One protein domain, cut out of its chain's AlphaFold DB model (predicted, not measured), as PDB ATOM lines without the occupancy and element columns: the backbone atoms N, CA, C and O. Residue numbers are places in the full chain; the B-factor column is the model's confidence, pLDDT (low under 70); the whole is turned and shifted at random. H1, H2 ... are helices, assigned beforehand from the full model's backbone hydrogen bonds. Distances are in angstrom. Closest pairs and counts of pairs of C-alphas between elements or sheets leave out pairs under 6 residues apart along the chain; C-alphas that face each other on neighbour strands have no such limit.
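This is residues 117 to 302 of the 303 residues of an uncharacterized protein of Bradyrhizobium uaiense (UniProt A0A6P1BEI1). The main body is an up-and-down bundle of five helices, H5 to H9, with H7 packed between the long hairpin of H5 and H6 and the hairpin of H8 and H9. A smaller group of crossed helices joins it, H2 and H4 packing on H5, H3 on H6, and H1 on H2. The printed part has 186 residues with nine named helices, H1 to H9 in chain order, and no named strand: all helix. It is compact, with a radius of gyration of the C-alphas of 17.2 A and spans of 48 by 48 by 25 A.

Start at H5, residues 183 to 210; H6, residues 214 to 234, touches it in a hairpin at a shallow tilt of 19 degrees, closest at C-alphas 191 and 231, 4.1 A. H7, residues 239 to 251, touches H6 at C-alphas 241 and 228, 5.2 A. H8, residues 255 to 276, touches H7 at C-alphas 258 and 246, 4.3 A. H9, residues 289 to 300, touches H8 at C-alphas 297 and 262, 4.9 A. H2, residues 140 to 149, touches residues 183 to 187 of H5 alone, closest at C-alphas 145 and 183, 5.0 A. H3, residues 153 to 165, touches residues 223 to 230 of H6 alone at a steep tilt of 60 degrees, closest at C-alphas 158 and 226, 6.0 A. H4, residues 169 to 175, touches H5 with C-alphas 175 and 186 closest, 6.3 A. H1, residues 122 to 131, touches H2 at C-alphas 126 and 143, 7.0 A. O i to N i+4 pairs are within hydrogen-bond range throughout H1, H2, H3, H5, H7 and H8, in 16 of 17 in H6, 7 of 8 in H9 and 0 of 3 in H4, where 4 of 4 O i to N i+3 pairs are.

Find C-alpha 122 at (-6.323, -20.445, -60.422), where H1 begins. From C-alpha 183 at (-4.482, -32.553, -49.861), H5 runs 40.5 A; H9 ends at C-alpha 300, (-35.332, -42.392, -50.507).

The C-alphas of Arg 131 and Thr 302 are farthest apart, 48.7 A. The printed part has no cut. The link from H8 to H9 is long; its residues 277 to 284 stand free, with pLDDT under 70.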
ATOM      1  N   TYR A 117     -15.804 -13.704 -57.863       89.75
ATOM      2  CA  TYR A 117     -16.316 -14.189 -59.154       89.75
ATOM      3  C   TYR A 117     -15.592 -13.618 -60.389       89.75
ATOM      4  O   TYR A 117     -15.690 -14.170 -61.491       89.75
ATOM      5  N   ALA A 118     -14.872 -12.503 -60.222       91.94
ATOM      6  CA  ALA A 118     -14.118 -11.859 -61.292       91.94
ATOM      7  C   ALA A 118     -12.760 -12.530 -61.558       91.94
ATOM      8  O   ALA A 118     -12.124 -12.202 -62.555       91.94
ATOM      9  N   ASN A 119     -12.321 -13.455 -60.698       90.94
ATOM     10  CA  ASN A 119     -11.063 -14.180 -60.868       90.94
ATOM     11  C   ASN A 119     -11.276 -15.376 -61.810       90.94
ATOM     12  O   ASN A 119     -11.990 -16.337 -61.492       90.94
ATOM     13  N   ALA A 120     -10.672 -15.313 -62.992       91.00
ATOM     14  CA  ALA A 120     -10.790 -16.325 -64.028       91.00
ATOM     15  C   ALA A 120      -9.824 -17.488 -63.782       91.00
ATOM     16  O   ALA A 120     -10.244 -18.646 -63.867       91.00
ATOM     17  N   SER A 121      -8.569 -17.189 -63.433       95.50
ATOM     18  CA  SER A 121      -7.509 -18.193 -63.295       95.50
ATOM     19  C   SER A 121      -7.373 -18.739 -61.868       95.50
ATOM     20  O   SER A 121      -7.895 -18.180 -60.900       95.50
ATOM     21  N   ARG A 122      -6.657 -19.862 -61.730       94.88
ATOM     22  CA  ARG A 122      -6.323 -20.445 -60.422       94.88
ATOM     23  C   ARG A 122      -5.432 -19.504 -59.605       94.88
ATOM     24  O   ARG A 122      -5.707 -19.308 -58.423       94.88
ATOM     25  N   ASP A 123      -4.444 -18.884 -60.244       96.06
ATOM     26  CA  ASP A 123      -3.493 -17.976 -59.593       96.06
ATOM     27  C   ASP A 123      -4.183 -16.708 -59.084       96.06
ATOM     28  O   ASP A 123      -3.974 -16.308 -57.940       96.06
ATOM     29  N   GLU A 124      -5.094 -16.131 -59.877       95.44
ATOM     30  CA  GLU A 124      -5.907 -14.979 -59.460       95.44
ATOM     31  C   GLU A 124      -6.762 -15.312 -58.230       95.44
ATOM     32  O   GLU A 124      -6.880 -14.508 -57.303       95.44
ATOM     33  N   ARG A 125      -7.345 -16.519 -58.175       96.19
ATOM     34  CA  ARG A 125      -8.118 -16.971 -57.005       96.19
ATOM     35  C   ARG A 125      -7.227 -17.153 -55.779       96.19
ATOM     36  O   ARG A 125      -7.628 -16.780 -54.679       96.19
ATOM     37  N   GLN A 126      -6.025 -17.698 -55.947       96.38
ATOM     38  CA  GLN A 126      -5.073 -17.875 -54.851       96.38
ATOM     39  C   GLN A 126      -4.584 -16.527 -54.301       96.38
ATOM     40  O   GLN A 126      -4.572 -16.322 -53.086       96.38
ATOM     41  N   GLU A 127      -4.268 -15.576 -55.183       95.69
ATOM     42  CA  GLU A 127      -3.926 -14.199 -54.818       95.69
ATOM     43  C   GLU A 127      -5.086 -13.503 -54.091       95.69
ATOM     44  O   GLU A 127      -4.870 -12.798 -53.100       95.69
ATOM     45  N   TRP A 128      -6.326 -13.732 -54.536       96.56
ATOM     46  CA  TRP A 128      -7.515 -13.210 -53.868       96.56
ATOM     47  C   TRP A 128      -7.642 -13.729 -52.433       96.56
ATOM     48  O   TRP A 128      -7.835 -12.926 -51.515       96.56
ATOM     49  N   PHE A 129      -7.494 -15.042 -52.220       96.75
ATOM     50  CA  PHE A 129      -7.555 -15.642 -50.882       96.75
ATOM     51  C   PHE A 129      -6.462 -15.083 -49.967       96.75
ATOM     52  O   PHE A 129      -6.758 -14.691 -48.842       96.75
ATOM     53  N   ALA A 130      -5.234 -14.937 -50.471       96.06
ATOM     54  CA  ALA A 130      -4.110 -14.391 -49.711       96.06
ATOM     55  C   ALA A 130      -4.319 -12.937 -49.239       96.06
ATOM     56  O   ALA A 130      -3.659 -12.484 -48.305       96.06
ATOM     57  N   ARG A 131      -5.225 -12.184 -49.877       95.69
ATOM     58  CA  ARG A 131      -5.465 -10.761 -49.586       95.69
ATOM     59  C   ARG A 131      -6.799 -10.471 -48.913       95.69
ATOM     60  O   ARG A 131      -6.991  -9.341 -48.461       95.69
ATOM     61  N   THR A 132      -7.711 -11.436 -48.858       95.19
ATOM     62  CA  THR A 132      -9.096 -11.183 -48.444       95.19
ATOM     63  C   THR A 132      -9.403 -11.790 -47.080       95.19
ATOM     64  O   THR A 132      -9.450 -13.010 -46.969       95.19
ATOM     65  N   PRO A 133      -9.688 -10.989 -46.041       95.25
ATOM     66  CA  PRO A 133     -10.164 -11.517 -44.767       95.25
ATOM     67  C   PRO A 133     -11.545 -12.184 -44.862       95.25
ATOM     68  O   PRO A 133     -12.392 -11.721 -45.628       95.25
ATOM     69  N   PRO A 134     -11.812 -13.249 -44.081       96.69
ATOM     70  CA  PRO A 134     -10.887 -13.938 -43.163       96.69
ATOM     71  C   PRO A 134      -9.993 -14.994 -43.847       96.69
ATOM     72  O   PRO A 134      -9.294 -15.747 -43.177       96.69
ATOM     73  N   TRP A 135     -10.033 -15.107 -45.175       97.56
ATOM     74  CA  TRP A 135      -9.317 -16.148 -45.917       97.56
ATOM     75  C   TRP A 135      -7.802 -15.981 -45.951       97.56
ATOM     76  O   TRP A 135      -7.096 -16.978 -46.071       97.56
ATOM     77  N   ASN A 136      -7.295 -14.761 -45.792       96.56
ATOM     78  CA  ASN A 136      -5.858 -14.488 -45.713       96.56
ATOM     79  C   ASN A 136      -5.183 -15.121 -44.481       96.56
ATOM     80  O   ASN A 136      -3.964 -15.077 -44.360       96.56
ATOM     81  N   GLU A 137      -5.967 -15.690 -43.564       96.75
ATOM     82  CA  GLU A 137      -5.499 -16.421 -42.385       96.75
ATOM     83  C   GLU A 137      -5.393 -17.940 -42.637       96.75
ATOM     84  O   GLU A 137      -4.989 -18.700 -41.755       96.75
ATOM     85  N   ILE A 138      -5.771 -18.402 -43.833       97.50
ATOM     86  CA  ILE A 138      -5.682 -19.800 -44.261       97.50
ATOM     87  C   ILE A 138      -4.388 -20.008 -45.043       97.50
ATOM     88  O   ILE A 138      -4.046 -19.223 -45.927       97.50
ATOM     89  N   THR A 139      -3.661 -21.079 -44.726       96.50
ATOM     90  CA  THR A 139      -2.391 -21.381 -45.397       96.50
ATOM     91  C   THR A 139      -2.588 -21.655 -46.894       96.50
ATOM     92  O   THR A 139      -3.602 -22.241 -47.295       96.50
ATOM     93  N   PRO A 140      -1.600 -21.317 -47.746       96.62
ATOM     94  CA  PRO A 140      -1.661 -21.616 -49.176       96.62
ATOM     95  C   PRO A 140      -1.905 -23.099 -49.489       96.62
ATOM     96  O   PRO A 140      -2.598 -23.401 -50.455       96.62
ATOM     97  N   LYS A 141      -1.394 -24.015 -48.653       96.62
ATOM     98  CA  LYS A 141      -1.603 -25.470 -48.765       96.62
ATOM     99  C   LYS A 141      -3.087 -25.835 -48.675       96.62
ATOM    100  O   LYS A 141      -3.605 -26.534 -49.544       96.62
ATOM    101  N   VAL A 142      -3.795 -25.302 -47.678       97.00
ATOM    102  CA  VAL A 142      -5.237 -25.530 -47.503       97.00
ATOM    103  C   VAL A 142      -6.039 -24.912 -48.650       97.00
ATOM    104  O   VAL A 142      -6.927 -25.563 -49.199       97.00
ATOM    105  N   ILE A 143      -5.695 -23.692 -49.075       97.81
ATOM    106  CA  ILE A 143      -6.336 -23.046 -50.231       97.81
ATOM    107  C   ILE A 143      -6.135 -23.865 -51.512       97.81
ATOM    108  O   ILE A 143      -7.086 -24.072 -52.267       97.81
ATOM    109  N   ALA A 144      -4.925 -24.372 -51.752       96.88
ATOM    110  CA  ALA A 144      -4.631 -25.207 -52.909       96.88
ATOM    111  C   ALA A 144      -5.462 -26.499 -52.903       96.88
ATOM    112  O   ALA A 144      -5.996 -26.867 -53.950       96.88
ATOM    113  N   ALA A 145      -5.631 -27.131 -51.737       97.12
ATOM    114  CA  ALA A 145      -6.469 -28.317 -51.575       97.12
ATOM    115  C   ALA A 145      -7.956 -28.027 -51.863       97.12
ATOM    116  O   ALA A 145      -8.621 -28.822 -52.528       97.12
ATOM    117  N   ILE A 146      -8.478 -26.872 -51.432       97.75
ATOM    118  CA  ILE A 146      -9.847 -26.430 -51.758       97.75
ATOM    119  C   ILE A 146     -10.006 -26.236 -53.272       97.75
ATOM    120  O   ILE A 146     -10.943 -26.767 -53.865       97.75
ATOM    121  N   LEU A 147      -9.083 -25.502 -53.903       97.19
ATOM    122  CA  LEU A 147      -9.117 -25.218 -55.344       97.19
ATOM    123  C   LEU A 147      -8.943 -26.475 -56.207       97.19
ATOM    124  O   LEU A 147      -9.420 -26.516 -57.337       97.19
ATOM    125  N   GLU A 148      -8.244 -27.489 -55.698       96.94
ATOM    126  CA  GLU A 148      -8.125 -28.800 -56.339       96.94
ATOM    127  C   GLU A 148      -9.411 -29.628 -56.199       96.94
ATOM    128  O   GLU A 148      -9.807 -30.301 -57.146       96.94
ATOM    129  N   GLY A 149     -10.073 -29.583 -55.038       96.88
ATOM    130  CA  GLY A 149     -11.305 -30.338 -54.798       96.88
ATOM    131  C   GLY A 149     -12.556 -29.737 -55.442       96.88
ATOM    132  O   GLY A 149     -13.446 -30.479 -55.841       96.88
ATOM    133  N   ILE A 150     -12.632 -28.412 -55.580       97.50
ATOM    134  CA  ILE A 150     -13.797 -27.724 -56.152       97.50
ATOM    135  C   ILE A 150     -13.400 -27.065 -57.477       97.50
ATOM    136  O   ILE A 150     -13.006 -25.898 -57.526       97.50
ATOM    137  N   SER A 151     -13.503 -27.834 -58.561       95.06
ATOM    138  CA  SER A 151     -13.181 -27.375 -59.919       95.06
ATOM    139  C   SER A 151     -14.297 -26.542 -60.557       95.06
ATOM    140  O   SER A 151     -14.011 -25.647 -61.358       95.06
ATOM    141  N   ASP A 152     -15.556 -26.802 -60.193       95.38
ATOM    142  CA  ASP A 152     -16.699 -26.034 -60.676       95.38
ATOM    143  C   ASP A 152     -16.679 -24.606 -60.112       95.38
ATOM    144  O   ASP A 152     -16.627 -24.382 -58.899       95.38
ATOM    145  N   LYS A 153     -16.711 -23.618 -61.014       93.94
ATOM    146  CA  LYS A 153     -16.595 -22.201 -60.648       93.94
ATOM    147  C   LYS A 153     -17.778 -21.735 -59.795       93.94
ATOM    148  O   LYS A 153     -17.567 -21.000 -58.833       93.94
ATOM    149  N   VAL A 154     -18.998 -22.149 -60.135       92.50
ATOM    150  CA  VAL A 154     -20.220 -21.702 -59.449       92.50
ATOM    151  C   VAL A 154     -20.272 -22.290 -58.040       92.50
ATOM    152  O   VAL A 154     -20.545 -21.573 -57.077       92.50
ATOM    153  N   LEU A 155     -19.922 -23.567 -57.901       95.31
ATOM    154  CA  LEU A 155     -19.838 -24.252 -56.620       95.31
ATOM    155  C   LEU A 155     -18.760 -23.641 -55.719       95.31
ATOM    156  O   LEU A 155     -18.990 -23.445 -54.525       95.31
ATOM    157  N   LEU A 156     -17.602 -23.286 -56.284       96.94
ATOM    158  CA  LEU A 156     -16.537 -22.618 -55.541       96.94
ATOM    159  C   LEU A 156     -16.975 -21.230 -55.047       96.94
ATOM    160  O   LEU A 156     -16.705 -20.872 -53.903       96.94
ATOM    161  N   GLU A 157     -17.680 -20.453 -55.870       95.56
ATOM    162  CA  GLU A 157     -18.242 -19.160 -55.461       95.56
ATOM    163  C   GLU A 157     -19.260 -19.305 -54.321       95.56
ATOM    164  O   GLU A 157     -19.213 -18.544 -53.348       95.56
ATOM    165  N   ALA A 158     -20.159 -20.291 -54.413       94.75
ATOM    166  CA  ALA A 158     -21.120 -20.608 -53.359       94.75
ATOM    167  C   ALA A 158     -20.410 -21.020 -52.062       94.75
ATOM    168  O   ALA A 158     -20.709 -20.471 -50.999       94.75
ATOM    169  N   PHE A 159     -19.401 -21.893 -52.158       97.56
ATOM    170  CA  PHE A 159     -18.566 -22.313 -51.035       97.56
ATOM    171  C   PHE A 159     -17.883 -21.124 -50.347       97.56
ATOM    172  O   PHE A 159     -17.967 -21.004 -49.121       97.56
ATOM    173  N   VAL A 160     -17.241 -20.224 -51.104       97.44
ATOM    174  CA  VAL A 160     -16.545 -19.057 -50.534       97.44
ATOM    175  C   VAL A 160     -17.531 -18.150 -49.806       97.44
ATOM    176  O   VAL A 160     -17.327 -17.821 -48.635       97.44
ATOM    177  N   LEU A 161     -18.627 -17.780 -50.476       95.44
ATOM    178  CA  LEU A 161     -19.645 -16.899 -49.912       95.44
ATOM    179  C   LEU A 161     -20.261 -17.496 -48.644       95.44
ATOM    180  O   LEU A 161     -20.379 -16.809 -47.624       95.44
ATOM    181  N   ARG A 162     -20.645 -18.778 -48.700       96.56
ATOM    182  CA  ARG A 162     -21.275 -19.477 -47.583       96.56
ATOM    183  C   ARG A 162     -20.326 -19.564 -46.404       96.56
ATOM    184  O   ARG A 162     -20.705 -19.144 -45.315       96.56
ATOM    185  N   SER A 163     -19.098 -20.024 -46.631       97.56
ATOM    186  CA  SER A 163     -18.098 -20.216 -45.581       97.56
ATOM    187  C   SER A 163     -17.751 -18.917 -44.863       97.56
ATOM    188  O   SER A 163     -17.593 -18.916 -43.642       97.56
ATOM    189  N   THR A 164     -17.683 -17.795 -45.586       96.44
ATOM    190  CA  THR A 164     -17.518 -16.475 -44.968       96.44
ATOM    191  C   THR A 164     -18.749 -16.082 -44.153       96.44
ATOM    192  O   THR A 164     -18.607 -15.688 -42.996       96.44
ATOM    193  N   LYS A 165     -19.961 -16.223 -44.708       95.75
ATOM    194  CA  LYS A 165     -21.208 -15.819 -44.035       95.75
ATOM    195  C   LYS A 165     -21.484 -16.616 -42.755       95.75
ATOM    196  O   LYS A 165     -22.042 -16.062 -41.814       95.75
ATOM    197  N   THR A 166     -21.120 -17.896 -42.715       94.69
ATOM    198  CA  THR A 166     -21.353 -18.788 -41.563       94.69
ATOM    199  C   THR A 166     -20.133 -18.942 -40.653       94.69
ATOM    200  O   THR A 166     -20.160 -19.757 -39.733       94.69
ATOM    201  N   GLY A 167     -19.061 -18.176 -40.885       96.88
ATOM    202  CA  GLY A 167     -17.858 -18.198 -40.046       96.88
ATOM    203  C   GLY A 167     -17.050 -19.499 -40.122       96.88
ATOM    204  O   GLY A 167     -16.206 -19.749 -39.263       96.88
ATOM    205  N   LEU A 168     -17.271 -20.332 -41.144       97.88
ATOM    206  CA  LEU A 168     -16.579 -21.617 -41.293       97.88
ATOM    207  C   LEU A 168     -15.092 -21.458 -41.593       97.88
ATOM    208  O   LEU A 168     -14.314 -22.332 -41.222       97.88
ATOM    209  N   VAL A 169     -14.684 -20.329 -42.182       98.06
ATOM    210  CA  VAL A 169     -13.271 -20.056 -42.488       98.06
ATOM    211  C   VAL A 169     -12.395 -20.184 -41.239       98.06
ATOM    212  O   VAL A 169     -11.329 -20.784 -41.297       98.06
ATOM    213  N   ALA A 170     -12.872 -19.731 -40.076       97.44
ATOM    214  CA  ALA A 170     -12.128 -19.870 -38.825       97.44
ATOM    215  C   ALA A 170     -11.877 -21.340 -38.438       97.44
ATOM    216  O   ALA A 170     -10.823 -21.646 -37.887       97.44
ATOM    217  N   ARG A 171     -12.806 -22.251 -38.764       97.56
ATOM    218  CA  ARG A 171     -12.660 -23.693 -38.502       97.56
ATOM    219  C   ARG A 171     -11.627 -24.338 -39.430       97.56
ATOM    220  O   ARG A 171     -10.978 -25.295 -39.026       97.56
ATOM    221  N   TYR A 172     -11.426 -23.806 -40.639       97.62
ATOM    222  CA  TYR A 172     -10.443 -24.340 -41.593       97.62
ATOM    223  C   TYR A 172      -8.992 -24.104 -41.164       97.62
ATOM    224  O   TYR A 172      -8.106 -24.841 -41.587       97.62
ATOM    225  N   LYS A 173      -8.745 -23.139 -40.269       95.88
ATOM    226  CA  LYS A 173      -7.414 -22.893 -39.697       95.88
ATOM    227  C   LYS A 173      -6.845 -24.090 -38.944       95.88
ATOM    228  O   LYS A 173      -5.631 -24.196 -38.839       95.88
ATOM    229  N   ALA A 174      -7.698 -24.988 -38.447       94.56
ATOM    230  CA  ALA A 174      -7.256 -26.222 -37.805       94.56
ATOM    231  C   ALA A 174      -6.396 -27.098 -38.738       94.56
ATOM    232  O   ALA A 174      -5.639 -27.929 -38.257       94.56
ATOM    233  N   PHE A 175      -6.467 -26.881 -40.057       95.31
ATOM    234  CA  PHE A 175      -5.658 -27.586 -41.054       95.31
ATOM    235  C   PHE A 175      -4.418 -26.805 -41.508       95.31
ATOM    236  O   PHE A 175      -3.761 -27.213 -42.459       95.31
ATOM    237  N   ASN A 176      -4.089 -25.679 -40.863       93.88
ATOM    238  CA  ASN A 176      -2.883 -24.905 -41.179       93.88
ATOM    239  C   ASN A 176      -1.586 -25.572 -40.688       93.88
ATOM    240  O   ASN A 176      -0.511 -25.089 -41.026       93.88
ATOM    241  N   HIS A 177      -1.676 -26.626 -39.876       88.81
ATOM    242  CA  HIS A 177      -0.512 -27.338 -39.357       88.81
ATOM    243  C   HIS A 177       0.166 -28.180 -40.443       88.81
ATOM    244  O   HIS A 177      -0.506 -28.773 -41.294       88.81
ATOM    245  N   ASP A 178       1.497 -28.251 -40.388       81.38
ATOM    246  CA  ASP A 178       2.298 -28.977 -41.377       81.38
ATOM    247  C   ASP A 178       2.028 -30.490 -41.361       81.38
ATOM    248  O   ASP A 178       2.104 -31.111 -42.418       81.38
ATOM    249  N   ASP A 179       1.564 -31.036 -40.228       82.62
ATOM    250  CA  ASP A 179       1.256 -32.459 -40.005       82.62
ATOM    251  C   ASP A 179       0.231 -33.055 -40.991       82.62
ATOM    252  O   ASP A 179       0.143 -34.271 -41.170       82.62
ATOM    253  N   PHE A 180      -0.569 -32.217 -41.656       80.38
ATOM    254  CA  PHE A 180      -1.494 -32.668 -42.691       80.38
ATOM    255  C   PHE A 180      -0.784 -32.787 -44.037       80.38
ATOM    256  O   PHE A 180      -0.932 -31.929 -44.908       80.38
ATOM    257  N   ASP A 181      -0.019 -33.857 -44.231       78.19
ATOM    258  CA  ASP A 181       0.861 -34.000 -45.400       78.19
ATOM    259  C   ASP A 181       0.150 -34.141 -46.749       78.19
ATOM    260  O   ASP A 181       0.763 -33.919 -47.793       78.19
ATOM    261  N   THR A 182      -1.153 -34.440 -46.774       89.00
ATOM    262  CA  THR A 182      -1.869 -34.673 -48.036       89.00
ATOM    263  C   THR A 182      -3.084 -33.768 -48.217       89.00
ATOM    264  O   THR A 182      -3.922 -33.619 -47.322       89.00
ATOM    265  N   SER A 183      -3.256 -33.246 -49.439       93.62
ATOM    266  CA  SER A 183      -4.482 -32.553 -49.861       93.62
ATOM    267  C   SER A 183      -5.736 -33.400 -49.617       93.62
ATOM    268  O   SER A 183      -6.810 -32.854 -49.384       93.62
ATOM    269  N   LYS A 184      -5.626 -34.740 -49.650       92.44
ATOM    270  CA  LYS A 184      -6.743 -35.654 -49.367       92.44
ATOM    271  C   LYS A 184      -7.255 -35.492 -47.932       92.44
ATOM    272  O   LYS A 184      -8.456 -35.312 -47.754       92.44
ATOM    273  N   VAL A 185      -6.369 -35.484 -46.932       92.19
ATOM    274  CA  VAL A 185      -6.770 -35.343 -45.520       92.19
ATOM    275  C   VAL A 185      -7.354 -33.957 -45.245       92.19
ATOM    276  O   VAL A 185      -8.401 -33.854 -44.608       92.19
ATOM    277  N   ILE A 186      -6.746 -32.895 -45.789       95.12
ATOM    278  CA  ILE A 186      -7.272 -31.526 -45.658       95.12
ATOM    279  C   ILE A 186      -8.689 -31.437 -46.239       95.12
ATOM    280  O   ILE A 186      -9.604 -30.936 -45.583       95.12
ATOM    281  N   ARG A 187      -8.896 -31.948 -47.461       96.25
ATOM    282  CA  ARG A 187     -10.215 -31.941 -48.107       96.25
ATOM    283  C   ARG A 187     -11.250 -32.740 -47.321       96.25
ATOM    284  O   ARG A 187     -12.358 -32.241 -47.138       96.25
ATOM    285  N   ALA A 188     -10.892 -33.922 -46.819       94.44
ATOM    286  CA  ALA A 188     -11.774 -34.729 -45.977       94.44
ATOM    287  C   ALA A 188     -12.176 -33.979 -44.694       94.44
ATOM    288  O   ALA A 188     -13.356 -33.909 -44.359       94.44
ATOM    289  N   GLY A 189     -11.222 -33.324 -44.023       94.88
ATOM    290  CA  GLY A 189     -11.490 -32.518 -42.830       94.88
ATOM    291  C   GLY A 189     -12.416 -31.321 -43.093       94.88
ATOM    292  O   GLY A 189     -13.348 -31.069 -42.326       94.88
ATOM    293  N   ILE A 190     -12.220 -30.603 -44.202       97.25
ATOM    294  CA  ILE A 190     -13.118 -29.507 -44.611       97.25
ATOM    295  C   ILE A 190     -14.503 -30.047 -44.988       97.25
ATOM    296  O   ILE A 190     -15.515 -29.470 -44.583       97.25
ATOM    297  N   SER A 191     -14.562 -31.159 -45.724       97.06
ATOM    298  CA  SER A 191     -15.810 -31.834 -46.089       97.06
ATOM    299  C   SER A 191     -16.620 -32.231 -44.851       97.06
ATOM    300  O   SER A 191     -17.822 -31.971 -44.784       97.06
ATOM    301  N   GLN A 192     -15.958 -32.740 -43.809       96.56
ATOM    302  CA  GLN A 192     -16.587 -33.048 -42.526       96.56
ATOM    303  C   GLN A 192     -17.203 -31.804 -41.866       96.56
ATOM    304  O   GLN A 192     -18.380 -31.817 -41.497       96.56
ATOM    305  N   ILE A 193     -16.457 -30.695 -41.788       97.69
ATOM    306  CA  ILE A 193     -16.952 -29.414 -41.248       97.69
ATOM    307  C   ILE A 193     -18.209 -28.937 -41.986       97.69
ATOM    308  O   ILE A 193     -19.156 -28.440 -41.359       97.69
ATOM    309  N   LEU A 194     -18.210 -29.060 -43.314       97.75
ATOM    310  CA  LEU A 194     -19.335 -28.684 -44.158       97.75
ATOM    311  C   LEU A 194     -20.536 -29.604 -43.927       97.75
ATOM    312  O   LEU A 194     -21.633 -29.103 -43.694       97.75
ATOM    313  N   CYS A 195     -20.326 -30.920 -43.901       97.44
ATOM    314  CA  CYS A 195     -21.374 -31.913 -43.675       97.44
ATOM    315  C   CYS A 195     -22.085 -31.703 -42.329       97.44
ATOM    316  O   CYS A 195     -23.311 -31.696 -42.265       97.44
ATOM    317  N   GLU A 196     -21.338 -31.456 -41.251       97.44
ATOM    318  CA  GLU A 196     -21.915 -31.112 -39.944       97.44
ATOM    319  C   GLU A 196     -22.750 -29.829 -39.991       97.44
ATOM    320  O   GLU A 196     -23.780 -29.717 -39.324       97.44
ATOM    321  N   THR A 197     -22.296 -28.839 -40.761       98.00
ATOM    322  CA  THR A 197     -23.020 -27.574 -40.919       98.00
ATOM    323  C   THR A 197     -24.317 -27.776 -41.696       98.00
ATOM    324  O   THR A 197     -25.353 -27.270 -41.267       98.00
ATOM    325  N   GLY A 198     -24.278 -28.556 -42.778       98.00
ATOM    326  CA  GLY A 198     -25.458 -28.920 -43.556       98.00
ATOM    327  C   GLY A 198     -26.473 -29.714 -42.736       98.00
ATOM    328  O   GLY A 198     -27.660 -29.397 -42.764       98.00
ATOM    329  N   ASN A 199     -26.014 -30.666 -41.919       97.88
ATOM    330  CA  ASN A 199     -26.885 -31.447 -41.035       97.88
ATOM    331  C   ASN A 199     -27.638 -30.555 -40.035       97.88
ATOM    332  O   ASN A 199     -28.850 -30.686 -39.890       97.88
ATOM    333  N   ARG A 200     -26.958 -29.585 -39.406       97.94
ATOM    334  CA  ARG A 200     -27.635 -28.601 -38.539       97.94
ATOM    335  C   ARG A 200     -28.664 -27.767 -39.305       97.94
ATOM    336  O   ARG A 200     -29.743 -27.498 -38.785       97.94
ATOM    337  N   ALA A 201     -28.348 -27.381 -40.541       97.94
ATOM    338  CA  ALA A 201     -29.266 -26.624 -41.384       97.94
ATOM    339  C   ALA A 201     -30.506 -27.434 -41.800       97.94
ATOM    340  O   ALA A 201     -31.583 -26.852 -41.910       97.94
ATOM    341  N   ILE A 202     -30.397 -28.759 -41.968       98.44
ATOM    342  CA  ILE A 202     -31.561 -29.632 -42.192       98.44
ATOM    343  C   ILE A 202     -32.525 -29.588 -41.006       98.44
ATOM    344  O   ILE A 202     -33.731 -29.472 -41.222       98.44
ATOM    345  N   GLU A 203     -32.032 -29.637 -39.767       98.44
ATOM    346  CA  GLU A 203     -32.923 -29.548 -38.600       98.44
ATOM    347  C   GLU A 203     -33.625 -28.189 -38.541       98.44
ATOM    348  O   GLU A 203     -34.848 -28.125 -38.419       98.44
ATOM    349  N   THR A 204     -32.885 -27.097 -38.769       98.12
ATOM    350  CA  THR A 204     -33.480 -25.755 -38.873       98.12
ATOM    351  C   THR A 204     -34.531 -25.674 -39.986       98.12
ATOM    352  O   THR A 204     -35.574 -25.042 -39.809       98.12
ATOM    353  N   LEU A 205     -34.290 -26.323 -41.131       98.06
ATOM    354  CA  LEU A 205     -35.250 -26.400 -42.231       98.06
ATOM    355  C   LEU A 205     -36.530 -27.122 -41.800       98.06
ATOM    356  O   LEU A 205     -37.619 -26.600 -42.033       98.06
ATOM    357  N   ARG A 206     -36.423 -28.286 -41.149       98.38
ATOM    358  CA  ARG A 206     -37.591 -29.038 -40.662       98.38
ATOM    359  C   ARG A 206     -38.418 -28.223 -39.676       98.38
ATOM    360  O   ARG A 206     -39.631 -28.125 -39.841       98.38
ATOM    361  N   GLU A 207     -37.768 -27.594 -38.700       98.38
ATOM    362  CA  GLU A 207     -38.432 -26.724 -37.725       98.38
ATOM    363  C   GLU A 207     -39.131 -25.533 -38.391       98.38
ATOM    364  O   GLU A 207     -40.233 -25.141 -38.005       98.38
ATOM    365  N   ALA A 208     -38.494 -24.923 -39.393       98.12
ATOM    366  CA  ALA A 208     -39.079 -23.812 -40.127       98.12
ATOM    367  C   ALA A 208     -40.291 -24.251 -40.963       98.12
ATOM    368  O   ALA A 208     -41.308 -23.559 -40.940       98.12
ATOM    369  N   LEU A 209     -40.213 -25.401 -41.643       97.62
ATOM    370  CA  LEU A 209     -41.325 -25.972 -42.408       97.62
ATOM    371  C   LEU A 209     -42.505 -26.338 -41.501       97.62
ATOM    372  O   LEU A 209     -43.631 -25.944 -41.789       97.62
ATOM    373  N   ALA A 210     -42.249 -27.009 -40.375       97.94
ATOM    374  CA  ALA A 210     -43.281 -27.371 -39.402       97.94
ATOM    375  C   ALA A 210     -43.999 -26.140 -38.820       97.94
ATOM    376  O   ALA A 210     -45.201 -26.173 -38.575       97.94
ATOM    377  N   ALA A 211     -43.274 -25.033 -38.645       98.00
ATOM    378  CA  ALA A 211     -43.818 -23.761 -38.175       98.00
ATOM    379  C   ALA A 211     -44.351 -22.846 -39.301       98.00
ATOM    380  O   ALA A 211     -44.664 -21.685 -39.036       98.00
ATOM    381  N   ASN A 212     -44.403 -23.316 -40.554       97.38
ATOM    382  CA  ASN A 212     -44.792 -22.542 -41.741       97.38
ATOM    383  C   ASN A 212     -44.009 -21.216 -41.931       97.38
ATOM    384  O   ASN A 212     -44.534 -20.211 -42.413       97.38
ATOM    385  N   ARG A 213     -42.728 -21.190 -41.542       97.94
ATOM    386  CA  ARG A 213     -41.827 -20.030 -41.661       97.94
ATOM    387  C   ARG A 213     -41.035 -20.090 -42.970       97.94
ATOM    388  O   ARG A 213     -39.863 -20.461 -42.980       97.94
ATOM    389  N   ILE A 214     -41.674 -19.699 -44.072       96.00
ATOM    390  CA  ILE A 214     -41.157 -19.888 -45.441       96.00
ATOM    391  C   ILE A 214     -39.768 -19.274 -45.678       96.00
ATOM    392  O   ILE A 214     -38.887 -19.958 -46.197       96.00
ATOM    393  N   GLU A 215     -39.525 -18.024 -45.273       95.38
ATOM    394  CA  GLU A 215     -38.213 -17.385 -45.491       95.38
ATOM    395  C   GLU A 215     -37.092 -18.066 -44.693       95.38
ATOM    396  O   GLU A 215     -36.005 -18.296 -45.220       95.38
ATOM    397  N   ALA A 216     -37.371 -18.478 -43.452       96.69
ATOM    398  CA  ALA A 216     -36.409 -19.223 -42.641       96.69
ATOM    399  C   ALA A 216     -36.121 -20.611 -43.237       96.69
ATOM    400  O   ALA A 216     -34.967 -21.036 -43.280       96.69
ATOM    401  N   ALA A 217     -37.152 -21.293 -43.747       97.44
ATOM    402  CA  ALA A 217     -37.001 -22.568 -44.440       97.44
ATOM    403  C   ALA A 217     -36.139 -22.405 -45.700       97.44
ATOM    404  O   ALA A 217     -35.204 -23.169 -45.925       97.44
ATOM    405  N   LYS A 218     -36.388 -21.362 -46.494       95.69
ATOM    406  CA  LYS A 218     -35.589 -21.050 -47.682       95.69
ATOM    407  C   LYS A 218     -34.124 -20.794 -47.331       95.69
ATOM    408  O   LYS A 218     -33.245 -21.379 -47.962       95.69
ATOM    409  N   ASP A 219     -33.852 -19.972 -46.323       95.50
ATOM    410  CA  ASP A 219     -32.483 -19.691 -45.887       95.50
ATOM    411  C   ASP A 219     -31.762 -20.958 -45.403       95.50
ATOM    412  O   ASP A 219     -30.615 -21.195 -45.794       95.50
ATOM    413  N   ALA A 220     -32.433 -21.799 -44.610       97.75
ATOM    414  CA  ALA A 220     -31.890 -23.069 -44.129       97.75
ATOM    415  C   ALA A 220     -31.624 -24.060 -45.275       97.75
ATOM    416  O   ALA A 220     -30.562 -24.680 -45.322       97.75
ATOM    417  N   CYS A 221     -32.539 -24.148 -46.245       97.31
ATOM    418  CA  CYS A 221     -32.375 -24.954 -47.453       97.31
ATOM    419  C   CYS A 221     -31.129 -24.537 -48.248       97.31
ATOM    420  O   CYS A 221     -30.313 -25.386 -48.608       97.31
ATOM    421  N   ILE A 222     -30.926 -23.231 -48.454       95.75
ATOM    422  CA  ILE A 222     -29.742 -22.724 -49.159       95.75
ATOM    423  C   ILE A 222     -28.463 -23.041 -48.364       95.75
ATOM    424  O   ILE A 222     -27.473 -23.452 -48.956       95.75
ATOM    425  N   VAL A 223     -28.460 -22.891 -47.031       97.00
ATOM    426  CA  VAL A 223     -27.292 -23.265 -46.204       97.00
ATOM    427  C   VAL A 223     -26.954 -24.749 -46.364       97.00
ATOM    428  O   VAL A 223     -25.779 -25.081 -46.520       97.00
ATOM    429  N   ALA A 224     -27.956 -25.629 -46.325       97.81
ATOM    430  CA  ALA A 224     -27.752 -27.064 -46.478       97.81
ATOM    431  C   ALA A 224     -27.170 -27.404 -47.863       97.81
ATOM    432  O   ALA A 224     -26.137 -28.065 -47.939       97.81
ATOM    433  N   ALA A 225     -27.758 -26.880 -48.944       97.38
ATOM    434  CA  ALA A 225     -27.264 -27.105 -50.304       97.38
ATOM    435  C   ALA A 225     -25.824 -26.590 -50.493       97.38
ATOM    436  O   ALA A 225     -24.941 -27.349 -50.892       97.38
ATOM    437  N   ASP A 226     -25.563 -25.335 -50.101       97.12
ATOM    438  CA  ASP A 226     -24.253 -24.674 -50.231       97.12
ATOM    439  C   ASP A 226     -23.153 -25.314 -49.359       97.12
ATOM    440  O   ASP A 226     -21.994 -24.903 -49.432       97.12
ATOM    441  N   THR A 227     -23.488 -26.267 -48.482       97.88
ATOM    442  CA  THR A 227     -22.507 -26.983 -47.654       97.88
ATOM    443  C   THR A 227     -22.341 -28.434 -48.077       97.88
ATOM    444  O   THR A 227     -21.204 -28.891 -48.183       97.88
ATOM    445  N   PHE A 228     -23.415 -29.155 -48.393       98.44
ATOM    446  CA  PHE A 228     -23.286 -30.546 -48.821       98.44
ATOM    447  C   PHE A 228     -22.681 -30.704 -50.219       98.44
ATOM    448  O   PHE A 228     -21.857 -31.597 -50.403       98.44
ATOM    449  N   GLU A 229     -23.025 -29.857 -51.195       97.94
ATOM    450  CA  GLU A 229     -22.447 -29.994 -52.541       97.94
ATOM    451  C   GLU A 229     -20.920 -29.799 -52.541       97.94
ATOM    452  O   GLU A 229     -20.216 -30.668 -53.068       97.94
ATOM    453  N   PRO A 230     -20.354 -28.755 -51.893       98.12
ATOM    454  CA  PRO A 230     -18.904 -28.649 -51.772       98.12
ATOM    455  C   PRO A 230     -18.293 -29.762 -50.914       98.12
ATOM    456  O   PRO A 230     -17.170 -30.173 -51.191       98.12
ATOM    457  N   ALA A 231     -19.006 -30.281 -49.904       98.00
ATOM    458  CA  ALA A 231     -18.525 -31.419 -49.117       98.00
ATOM    459  C   ALA A 231     -18.301 -32.653 -50.007       98.00
ATOM    460  O   ALA A 231     -17.233 -33.264 -49.950       98.00
ATOM    461  N   ILE A 232     -19.264 -32.959 -50.882       97.81
ATOM    462  CA  ILE A 232     -19.165 -34.051 -51.860       97.81
ATOM    463  C   ILE A 232     -18.030 -33.798 -52.862       97.81
ATOM    464  O   ILE A 232     -17.291 -34.722 -53.197       97.81
ATOM    465  N   ALA A 233     -17.871 -32.561 -53.340       97.31
ATOM    466  CA  ALA A 233     -16.801 -32.213 -54.278       97.31
ATOM    467  C   ALA A 233     -15.404 -32.381 -53.655       97.31
ATOM    468  O   ALA A 233     -14.496 -32.920 -54.284       97.31
ATOM    469  N   LEU A 234     -15.239 -31.964 -52.395       96.94
ATOM    470  CA  LEU A 234     -13.979 -32.091 -51.663       96.94
ATOM    471  C   LEU A 234     -13.645 -33.552 -51.329       96.94
ATOM    472  O   LEU A 234     -12.477 -33.932 -51.414       96.94
ATOM    473  N   ALA A 235     -14.644 -34.357 -50.964       96.56
ATOM    474  CA  ALA A 235     -14.476 -35.758 -50.587       96.56
ATOM    475  C   ALA A 235     -15.675 -36.589 -51.076       96.56
ATOM    476  O   ALA A 235     -16.755 -36.564 -50.486       96.56
ATOM    477  N   GLN A 236     -15.492 -37.321 -52.179       96.19
ATOM    478  CA  GLN A 236     -16.568 -38.107 -52.804       96.19
ATOM    479  C   GLN A 236     -17.019 -39.298 -51.954       96.19
ATOM    480  O   GLN A 236     -18.136 -39.778 -52.127       96.19
ATOM    481  N   ASP A 237     -16.169 -39.745 -51.036       94.12
ATOM    482  CA  ASP A 237     -16.421 -40.764 -50.024       94.12
ATOM    483  C   ASP A 237     -17.143 -40.207 -48.783       94.12
ATOM    484  O   ASP A 237     -17.444 -40.963 -47.860       94.12
ATOM    485  N   GLN A 238     -17.502 -38.915 -48.756       95.81
ATOM    486  CA  GLN A 238     -18.298 -38.334 -47.675       95.81
ATOM    487  C   GLN A 238     -19.778 -38.730 -47.783       95.81
ATOM    488  O   GLN A 238     -20.655 -37.942 -48.146       95.81
ATOM    489  N   LEU A 239     -20.073 -39.982 -47.437       97.00
ATOM    490  CA  LEU A 239     -21.387 -40.611 -47.601       97.00
ATOM    491  C   LEU A 239     -22.523 -39.864 -46.892       97.00
ATOM    492  O   LEU A 239     -23.628 -39.756 -47.426       97.00
ATOM    493  N   MET A 240     -22.249 -39.284 -45.721       96.62
ATOM    494  CA  MET A 240     -23.247 -38.515 -44.974       96.62
ATOM    495  C   MET A 240     -23.712 -37.259 -45.720       96.62
ATOM    496  O   MET A 240     -24.856 -36.845 -45.544       96.62
ATOM    497  N   ALA A 241     -22.881 -36.681 -46.593       97.44
ATOM    498  CA  ALA A 241     -23.291 -35.540 -47.405       97.44
ATOM    499  C   ALA A 241     -24.302 -35.945 -48.494       97.44
ATOM    500  O   ALA A 241     -25.217 -35.177 -48.786       97.44
ATOM    501  N   TYR A 242     -24.212 -37.167 -49.037       98.44
ATOM    502  CA  TYR A 242     -25.224 -37.701 -49.960       98.44
ATOM    503  C   TYR A 242     -26.558 -37.955 -49.261       98.44
ATOM    504  O   TYR A 242     -27.601 -37.569 -49.786       98.44
ATOM    505  N   VAL A 243     -26.531 -38.545 -48.059       98.38
ATOM    506  CA  VAL A 243     -27.734 -38.705 -47.220       98.38
ATOM    507  C   VAL A 243     -28.364 -37.339 -46.930       98.38
ATOM    508  O   VAL A 243     -29.580 -37.178 -47.061       98.38
ATOM    509  N   GLY A 244     -27.538 -36.346 -46.588       98.19
ATOM    510  CA  GLY A 244     -27.955 -34.963 -46.379       98.19
ATOM    511  C   GLY A 244     -28.636 -34.356 -47.606       98.19
ATOM    512  O   GLY A 244     -29.750 -33.847 -47.493       98.19
ATOM    513  N   MET A 245     -28.035 -34.471 -48.795       98.44
ATOM    514  CA  MET A 245     -28.637 -33.960 -50.036       98.44
ATOM    515  C   MET A 245     -29.945 -34.662 -50.398       98.44
ATOM    516  O   MET A 245     -30.922 -33.982 -50.701       98.44
ATOM    517  N   ALA A 246     -30.008 -35.994 -50.315       98.31
ATOM    518  CA  ALA A 246     -31.247 -36.728 -50.573       98.31
ATOM    519  C   ALA A 246     -32.361 -36.288 -49.605       98.31
ATOM    520  O   ALA A 246     -33.472 -35.957 -50.023       98.31
ATOM    521  N   THR A 247     -32.034 -36.152 -48.316       98.50
ATOM    522  CA  THR A 247     -32.955 -35.628 -47.298       98.50
ATOM    523  C   THR A 247     -33.443 -34.219 -47.639       98.50
ATOM    524  O   THR A 247     -34.645 -33.952 -47.585       98.50
ATOM    525  N   LEU A 248     -32.526 -33.315 -47.993       98.31
ATOM    526  CA  LEU A 248     -32.835 -31.935 -48.365       98.31
ATOM    527  C   LEU A 248     -33.781 -31.882 -49.571       98.31
ATOM    528  O   LEU A 248     -34.798 -31.189 -49.531       98.31
ATOM    529  N   CYS A 249     -33.478 -32.641 -50.624       97.88
ATOM    530  CA  CYS A 249     -34.316 -32.738 -51.814       97.88
ATOM    531  C   CYS A 249     -35.713 -33.278 -51.478       97.88
ATOM    532  O   CYS A 249     -36.704 -32.706 -51.933       97.88
ATOM    533  N   GLY A 250     -35.807 -34.307 -50.628       97.69
ATOM    534  CA  GLY A 250     -37.081 -34.832 -50.133       97.69
ATOM    535  C   GLY A 250     -37.916 -33.777 -49.399       97.69
ATOM    536  O   GLY A 250     -39.085 -33.581 -49.725       97.69
ATOM    537  N   LEU A 251     -37.306 -33.024 -48.475       97.25
ATOM    538  CA  LEU A 251     -37.977 -31.935 -47.744       97.25
ATOM    539  C   LEU A 251     -38.455 -30.800 -48.663       97.25
ATOM    540  O   LEU A 251     -39.435 -30.126 -48.355       97.25
ATOM    541  N   CYS A 252     -37.780 -30.583 -49.792       95.12
ATOM    542  CA  CYS A 252     -38.153 -29.588 -50.797       95.12
ATOM    543  C   CYS A 252     -39.054 -30.136 -51.917       95.12
ATOM    544  O   CYS A 252     -39.244 -29.444 -52.917       95.12
ATOM    545  N   ASN A 253     -39.592 -31.354 -51.774       96.31
ATOM    546  CA  ASN A 253     -40.425 -32.028 -52.776       96.31
ATOM    547  C   ASN A 253     -39.754 -32.159 -54.163       96.31
ATOM    548  O   ASN A 253     -40.406 -32.096 -55.206       96.31
ATOM    549  N   LYS A 254     -38.430 -32.335 -54.181       94.06
ATOM    550  CA  LYS A 254     -37.604 -32.542 -55.378       94.06
ATOM    551  C   LYS A 254     -37.257 -34.020 -55.531       94.06
ATOM    552  O   LYS A 254     -36.154 -34.456 -55.203       94.06
ATOM    553  N   ARG A 255     -38.249 -34.818 -55.937       96.69
ATOM    554  CA  ARG A 255     -38.162 -36.290 -55.920       96.69
ATOM    555  C   ARG A 255     -37.073 -36.842 -56.842       96.69
ATOM    556  O   ARG A 255     -36.330 -37.721 -56.423       96.69
ATOM    557  N   ALA A 256     -36.950 -36.309 -58.058       95.12
ATOM    558  CA  ALA A 256     -35.956 -36.783 -59.021       95.12
ATOM    559  C   ALA A 256     -34.523 -36.551 -58.514       95.12
ATOM    560  O   ALA A 256     -33.695 -37.455 -58.547       95.12
ATOM    561  N   GLU A 257     -34.245 -35.365 -57.975       95.88
ATOM    562  CA  GLU A 257     -32.942 -35.029 -57.404       95.88
ATOM    563  C   GLU A 257     -32.660 -35.826 -56.125       95.88
ATOM    564  O   GLU A 257     -31.535 -36.272 -55.913       95.88
ATOM    565  N   CYS A 258     -33.680 -36.062 -55.294       97.44
ATOM    566  CA  CYS A 258     -33.577 -36.942 -54.130       97.44
ATOM    567  C   CYS A 258     -33.095 -38.346 -54.534       97.44
ATOM    568  O   CYS A 258     -32.149 -38.869 -53.940       97.44
ATOM    569  N   HIS A 259     -33.703 -38.922 -55.577       97.88
ATOM    570  CA  HIS A 259     -33.313 -40.225 -56.116       97.88
ATOM    571  C   HIS A 259     -31.891 -40.203 -56.690       97.88
ATOM    572  O   HIS A 259     -31.104 -41.081 -56.344       97.88
ATOM    573  N   ASP A 260     -31.515 -39.179 -57.467       97.50
ATOM    574  CA  ASP A 260     -30.150 -39.052 -58.009       97.50
ATOM    575  C   ASP A 260     -29.086 -39.061 -56.900       97.50
ATOM    576  O   ASP A 260     -28.132 -39.846 -56.949       97.50
ATOM    577  N   TYR A 261     -29.252 -38.242 -55.856       98.12
ATOM    578  CA  TYR A 261     -28.295 -38.214 -54.744       98.12
ATOM    579  C   TYR A 261     -28.264 -39.529 -53.966       98.12
ATOM    580  O   TYR A 261     -27.178 -39.968 -53.573       98.12
ATOM    581  N   ALA A 262     -29.414 -40.178 -53.774       98.38
ATOM    582  CA  ALA A 262     -29.486 -41.477 -53.121       98.38
ATOM    583  C   ALA A 262     -28.719 -42.554 -53.908       98.38
ATOM    584  O   ALA A 262     -27.884 -43.263 -53.344       98.38
ATOM    585  N   GLU A 263     -28.926 -42.634 -55.223       98.25
ATOM    586  CA  GLU A 263     -28.207 -43.570 -56.087       98.25
ATOM    587  C   GLU A 263     -26.703 -43.286 -56.141       98.25
ATOM    588  O   GLU A 263     -25.888 -44.210 -56.068       98.25
ATOM    589  N   ARG A 264     -26.308 -42.010 -56.246       98.00
ATOM    590  CA  ARG A 264     -24.895 -41.608 -56.205       98.00
ATOM    591  C   ARG A 264     -24.248 -42.008 -54.883       98.00
ATOM    592  O   ARG A 264     -23.159 -42.576 -54.906       98.00
ATOM    593  N   GLY A 265     -24.937 -41.786 -53.764       97.50
ATOM    594  CA  GLY A 265     -24.487 -42.218 -52.443       97.50
ATOM    595  C   GLY A 265     -24.304 -43.734 -52.359       97.50
ATOM    596  O   GLY A 265     -23.285 -44.195 -51.856       97.50
ATOM    597  N   LEU A 266     -25.234 -44.524 -52.913       97.94
ATOM    598  CA  LEU A 266     -25.125 -45.989 -52.941       97.94
ATOM    599  C   LEU A 266     -23.938 -46.466 -53.785       97.94
ATOM    600  O   LEU A 266     -23.245 -47.407 -53.393       97.94
ATOM    601  N   ARG A 267     -23.663 -45.803 -54.916       97.62
ATOM    602  CA  ARG A 267     -22.477 -46.092 -55.736       97.62
ATOM    603  C   ARG A 267     -21.185 -45.816 -54.965       97.62
ATOM    604  O   ARG A 267     -20.298 -46.664 -54.968       97.62
ATOM    605  N   GLN A 268     -21.099 -44.679 -54.272       95.94
ATOM    606  CA  GLN A 268     -19.928 -44.340 -53.455       95.94
ATOM    607  C   GLN A 268     -19.769 -45.276 -52.255       95.94
ATOM    608  O   GLN A 268     -18.663 -45.722 -51.974       95.94
ATOM    609  N   LEU A 269     -20.864 -45.664 -51.599       95.25
ATOM    610  CA  LEU A 269     -20.837 -46.641 -50.510       95.25
ATOM    611  C   LEU A 269     -20.294 -47.999 -50.981       95.25
ATOM    612  O   LEU A 269     -19.510 -48.637 -50.279       95.25
ATOM    613  N   ALA A 270     -20.685 -48.442 -52.178       95.50
ATOM    614  CA  ALA A 270     -20.178 -49.682 -52.755       95.50
ATOM    615  C   ALA A 270     -18.668 -49.618 -53.049       95.50
ATOM    616  O   ALA A 270     -17.981 -50.625 -52.873       95.50
ATOM    617  N   LEU A 271     -18.148 -48.459 -53.472       93.25
ATOM    618  CA  LEU A 271     -16.707 -48.233 -53.633       93.25
ATOM    619  C   LEU A 271     -15.996 -48.234 -52.275       93.25
ATOM    620  O   LEU A 271     -15.040 -48.987 -52.099       93.25
ATOM    621  N   ALA A 272     -16.524 -47.491 -51.301       91.19
ATOM    622  CA  ALA A 272     -15.974 -47.412 -49.951       91.19
ATOM    623  C   ALA A 272     -15.860 -48.795 -49.298       91.19
ATOM    624  O   ALA A 272     -14.811 -49.122 -48.763       91.19
ATOM    625  N   ARG A 273     -16.874 -49.665 -49.421       92.00
ATOM    626  CA  ARG A 273     -16.811 -51.051 -48.910       92.00
ATOM    627  C   ARG A 273     -15.707 -51.897 -49.556       92.00
ATOM    628  O   ARG A 273     -15.134 -52.757 -48.893       92.00
ATOM    629  N   ARG A 274     -15.407 -51.683 -50.842       90.25
ATOM    630  CA  ARG A 274     -14.315 -52.398 -51.531       90.25
ATOM    631  C   ARG A 274     -12.948 -51.925 -51.049       90.25
ATOM    632  O   ARG A 274     -12.050 -52.744 -50.903       90.25
ATOM    633  N   GLU A 275     -12.808 -50.626 -50.805       87.31
ATOM    634  CA  GLU A 275     -11.585 -50.041 -50.252       87.31
ATOM    635  C   GLU A 275     -11.411 -50.390 -48.767       87.31
ATOM    636  O   GLU A 275     -10.303 -50.680 -48.328       87.31
ATOM    637  N   GLU A 276     -12.495 -50.443 -47.992       75.50
ATOM    638  CA  GLU A 276     -12.472 -50.812 -46.575       75.50
ATOM    639  C   GLU A 276     -12.066 -52.274 -46.378       75.50
ATOM    640  O   GLU A 276     -11.313 -52.571 -45.456       75.50
ATOM    641  N   ALA A 277     -12.440 -53.181 -47.288       62.34
ATOM    642  CA  ALA A 277     -11.930 -54.554 -47.282       62.34
ATOM    643  C   ALA A 277     -10.384 -54.627 -47.304       62.34
ATOM    644  O   ALA A 277      -9.818 -55.660 -46.949       62.34
ATOM    645  N   LEU A 278      -9.702 -53.531 -47.663       58.88
ATOM    646  CA  LEU A 278      -8.247 -53.378 -47.604       58.88
ATOM    647  C   LEU A 278      -7.743 -52.686 -46.313       58.88
ATOM    648  O   LEU A 278      -6.544 -52.717 -46.054       58.88
ATOM    649  N   LEU A 279      -8.621 -52.063 -45.511       54.38
ATOM    650  CA  LEU A 279      -8.304 -51.168 -44.378       54.38
ATOM    651  C   LEU A 279      -8.961 -51.528 -43.022       54.38
ATOM    652  O   LEU A 279      -8.606 -50.911 -42.015       54.38
ATOM    653  N   VAL A 280      -9.886 -52.503 -42.954       51.41
ATOM    654  CA  VAL A 280     -10.657 -52.922 -41.745       51.41
ATOM    655  C   VAL A 280      -9.796 -53.232 -40.500       51.41
ATOM    656  O   VAL A 280     -10.315 -53.298 -39.387       51.41
ATOM    657  N   THR A 281      -8.472 -53.334 -40.607       52.06
ATOM    658  CA  THR A 281      -7.585 -53.607 -39.465       52.06
ATOM    659  C   THR A 281      -7.542 -52.513 -38.384       52.06
ATOM    660  O   THR A 281      -7.028 -52.789 -37.306       52.06
ATOM    661  N   ASN A 282      -8.085 -51.304 -38.613       51.59
ATOM    662  CA  ASN A 282      -7.835 -50.144 -37.734       51.59
ATOM    663  C   ASN A 282      -9.045 -49.594 -36.936       51.59
ATOM    664  O   ASN A 282      -8.873 -48.635 -36.189       51.59
ATOM    665  N   GLY A 283     -10.254 -50.164 -37.052       56.38
ATOM    666  CA  GLY A 283     -11.369 -49.902 -36.115       56.38
ATOM    667  C   GLY A 283     -11.946 -48.473 -36.055       56.38
ATOM    668  O   GLY A 283     -12.590 -48.120 -35.070       56.38
ATOM    669  N   VAL A 284     -11.728 -47.637 -37.076       66.00
ATOM    670  CA  VAL A 284     -12.146 -46.215 -37.077       66.00
ATOM    671  C   VAL A 284     -13.642 -46.028 -37.384       66.00
ATOM    672  O   VAL A 284     -14.240 -45.039 -36.962       66.00
ATOM    673  N   ILE A 285     -14.267 -46.970 -38.093       71.69
ATOM    674  CA  ILE A 285     -15.680 -46.893 -38.488       71.69
ATOM    675  C   ILE A 285     -16.508 -47.801 -37.564       71.69
ATOM    676  O   ILE A 285     -16.188 -48.984 -37.439       71.69
ATOM    677  N   PRO A 286     -17.575 -47.292 -36.912       80.19
ATOM    678  CA  PRO A 286     -18.446 -48.126 -36.094       80.19
ATOM    679  C   PRO A 286     -19.054 -49.275 -36.903       80.19
ATOM    680  O   PRO A 286     -19.531 -49.075 -38.025       80.19
ATOM    681  N   ALA A 287     -19.097 -50.470 -36.311       77.69
ATOM    682  CA  ALA A 287     -19.737 -51.625 -36.931       77.69
ATOM    683  C   ALA A 287     -21.192 -51.296 -37.321       77.69
ATOM    684  O   ALA A 287     -21.965 -50.775 -36.517       77.69
ATOM    685  N   GLY A 288     -21.560 -51.584 -38.572       87.25
ATOM    686  CA  GLY A 288     -22.906 -51.343 -39.102       87.25
ATOM    687  C   GLY A 288     -23.195 -49.910 -39.569       87.25
ATOM    688  O   GLY A 288     -24.298 -49.659 -40.060       87.25
ATOM    689  N   ALA A 289     -22.238 -48.972 -39.488       90.62
ATOM    690  CA  ALA A 289     -22.429 -47.607 -39.994       90.62
ATOM    691  C   ALA A 289     -22.792 -47.596 -41.493       90.62
ATOM    692  O   ALA A 289     -23.734 -46.923 -41.913       90.62
ATOM    693  N   PHE A 290     -22.104 -48.412 -42.293       93.56
ATOM    694  CA  PHE A 290     -22.386 -48.571 -43.720       93.56
ATOM    695  C   PHE A 290     -23.767 -49.166 -44.001       93.56
ATOM    696  O   PHE A 290     -24.454 -48.698 -44.906       93.56
ATOM    697  N   ASP A 291     -24.226 -50.120 -43.194       95.19
ATOM    698  CA  ASP A 291     -25.559 -50.712 -43.353       95.19
ATOM    699  C   ASP A 291     -26.666 -49.725 -42.972       95.19
ATOM    700  O   ASP A 291     -27.749 -49.714 -43.564       95.19
ATOM    701  N   GLN A 292     -26.416 -48.862 -41.985       95.88
ATOM    702  CA  GLN A 292     -27.327 -47.774 -41.647       95.88
ATOM    703  C   GLN A 292     -27.427 -46.755 -42.787       95.88
ATOM    704  O   GLN A 292     -28.543 -46.410 -43.182       95.88
ATOM    705  N   ILE A 293     -26.292 -46.318 -43.339       96.19
ATOM    706  CA  ILE A 293     -26.248 -45.391 -44.479       96.19
ATOM    707  C   ILE A 293     -26.945 -46.007 -45.695       96.19
ATOM    708  O   ILE A 293     -27.771 -45.349 -46.323       96.19
ATOM    709  N   GLU A 294     -26.681 -47.281 -46.001       97.50
ATOM    710  CA  GLU A 294     -27.335 -47.981 -47.108       97.50
ATOM    711  C   GLU A 294     -28.855 -47.987 -46.954       97.50
ATOM    712  O   GLU A 294     -29.575 -47.644 -47.892       97.50
ATOM    713  N   ARG A 295     -29.354 -48.352 -45.765       97.81
ATOM    714  CA  ARG A 295     -30.796 -48.371 -45.483       97.81
ATOM    715  C   ARG A 295     -31.423 -46.991 -45.647       97.81
ATOM    716  O   ARG A 295     -32.503 -46.896 -46.224       97.81
ATOM    717  N   GLN A 296     -30.753 -45.937 -45.178       97.88
ATOM    718  CA  GLN A 296     -31.225 -44.562 -45.351       97.88
ATOM    719  C   GLN A 296     -31.255 -44.152 -46.826       97.88
ATOM    720  O   GLN A 296     -32.255 -43.620 -47.287       97.88
ATOM    721  N   LEU A 297     -30.203 -44.436 -47.595       98.19
ATOM    722  CA  LEU A 297     -30.180 -44.099 -49.020       98.19
ATOM    723  C   LEU A 297     -31.259 -44.863 -49.801       98.19
ATOM    724  O   LEU A 297     -31.957 -44.280 -50.626       98.19
ATOM    725  N   ARG A 298     -31.452 -46.155 -49.512       98.31
ATOM    726  CA  ARG A 298     -32.482 -46.976 -50.168       98.31
ATOM    727  C   ARG A 298     -33.902 -46.532 -49.835       98.31
ATOM    728  O   ARG A 298     -34.765 -46.657 -50.699       98.31
ATOM    729  N   SER A 299     -34.161 -46.008 -48.634       97.88
ATOM    730  CA  SER A 299     -35.509 -45.542 -48.292       97.88
ATOM    731  C   SER A 299     -35.948 -44.370 -49.175       97.88
ATOM    732  O   SER A 299     -37.108 -44.327 -49.582       97.88
ATOM    733  N   PHE A 300     -35.026 -43.492 -49.587       97.88
ATOM    734  CA  PHE A 300     -35.332 -42.392 -50.507       97.88
ATOM    735  C   PHE A 300     -35.790 -42.858 -51.891       97.88
ATOM    736  O   PHE A 300     -36.600 -42.176 -52.509       97.88
ATOM    737  N   LEU A 301     -35.341 -44.027 -52.359       97.56
ATOM    738  CA  LEU A 301     -35.735 -44.586 -53.659       97.56
ATOM    739  C   LEU A 301     -37.155 -45.172 -53.660       97.56
ATOM    740  O   LEU A 301     -37.701 -45.469 -54.719       97.56
ATOM    741  N   THR A 302     -37.750 -45.349 -52.478       96.19
ATOM    742  CA  THR A 302     -39.125 -45.853 -52.322       96.19
ATOM    743  C   THR A 302     -40.161 -44.751 -52.099       96.19
ATOM    744  O   THR A 302     -41.354 -45.013 -52.247       96.19
TER     745      THR A 302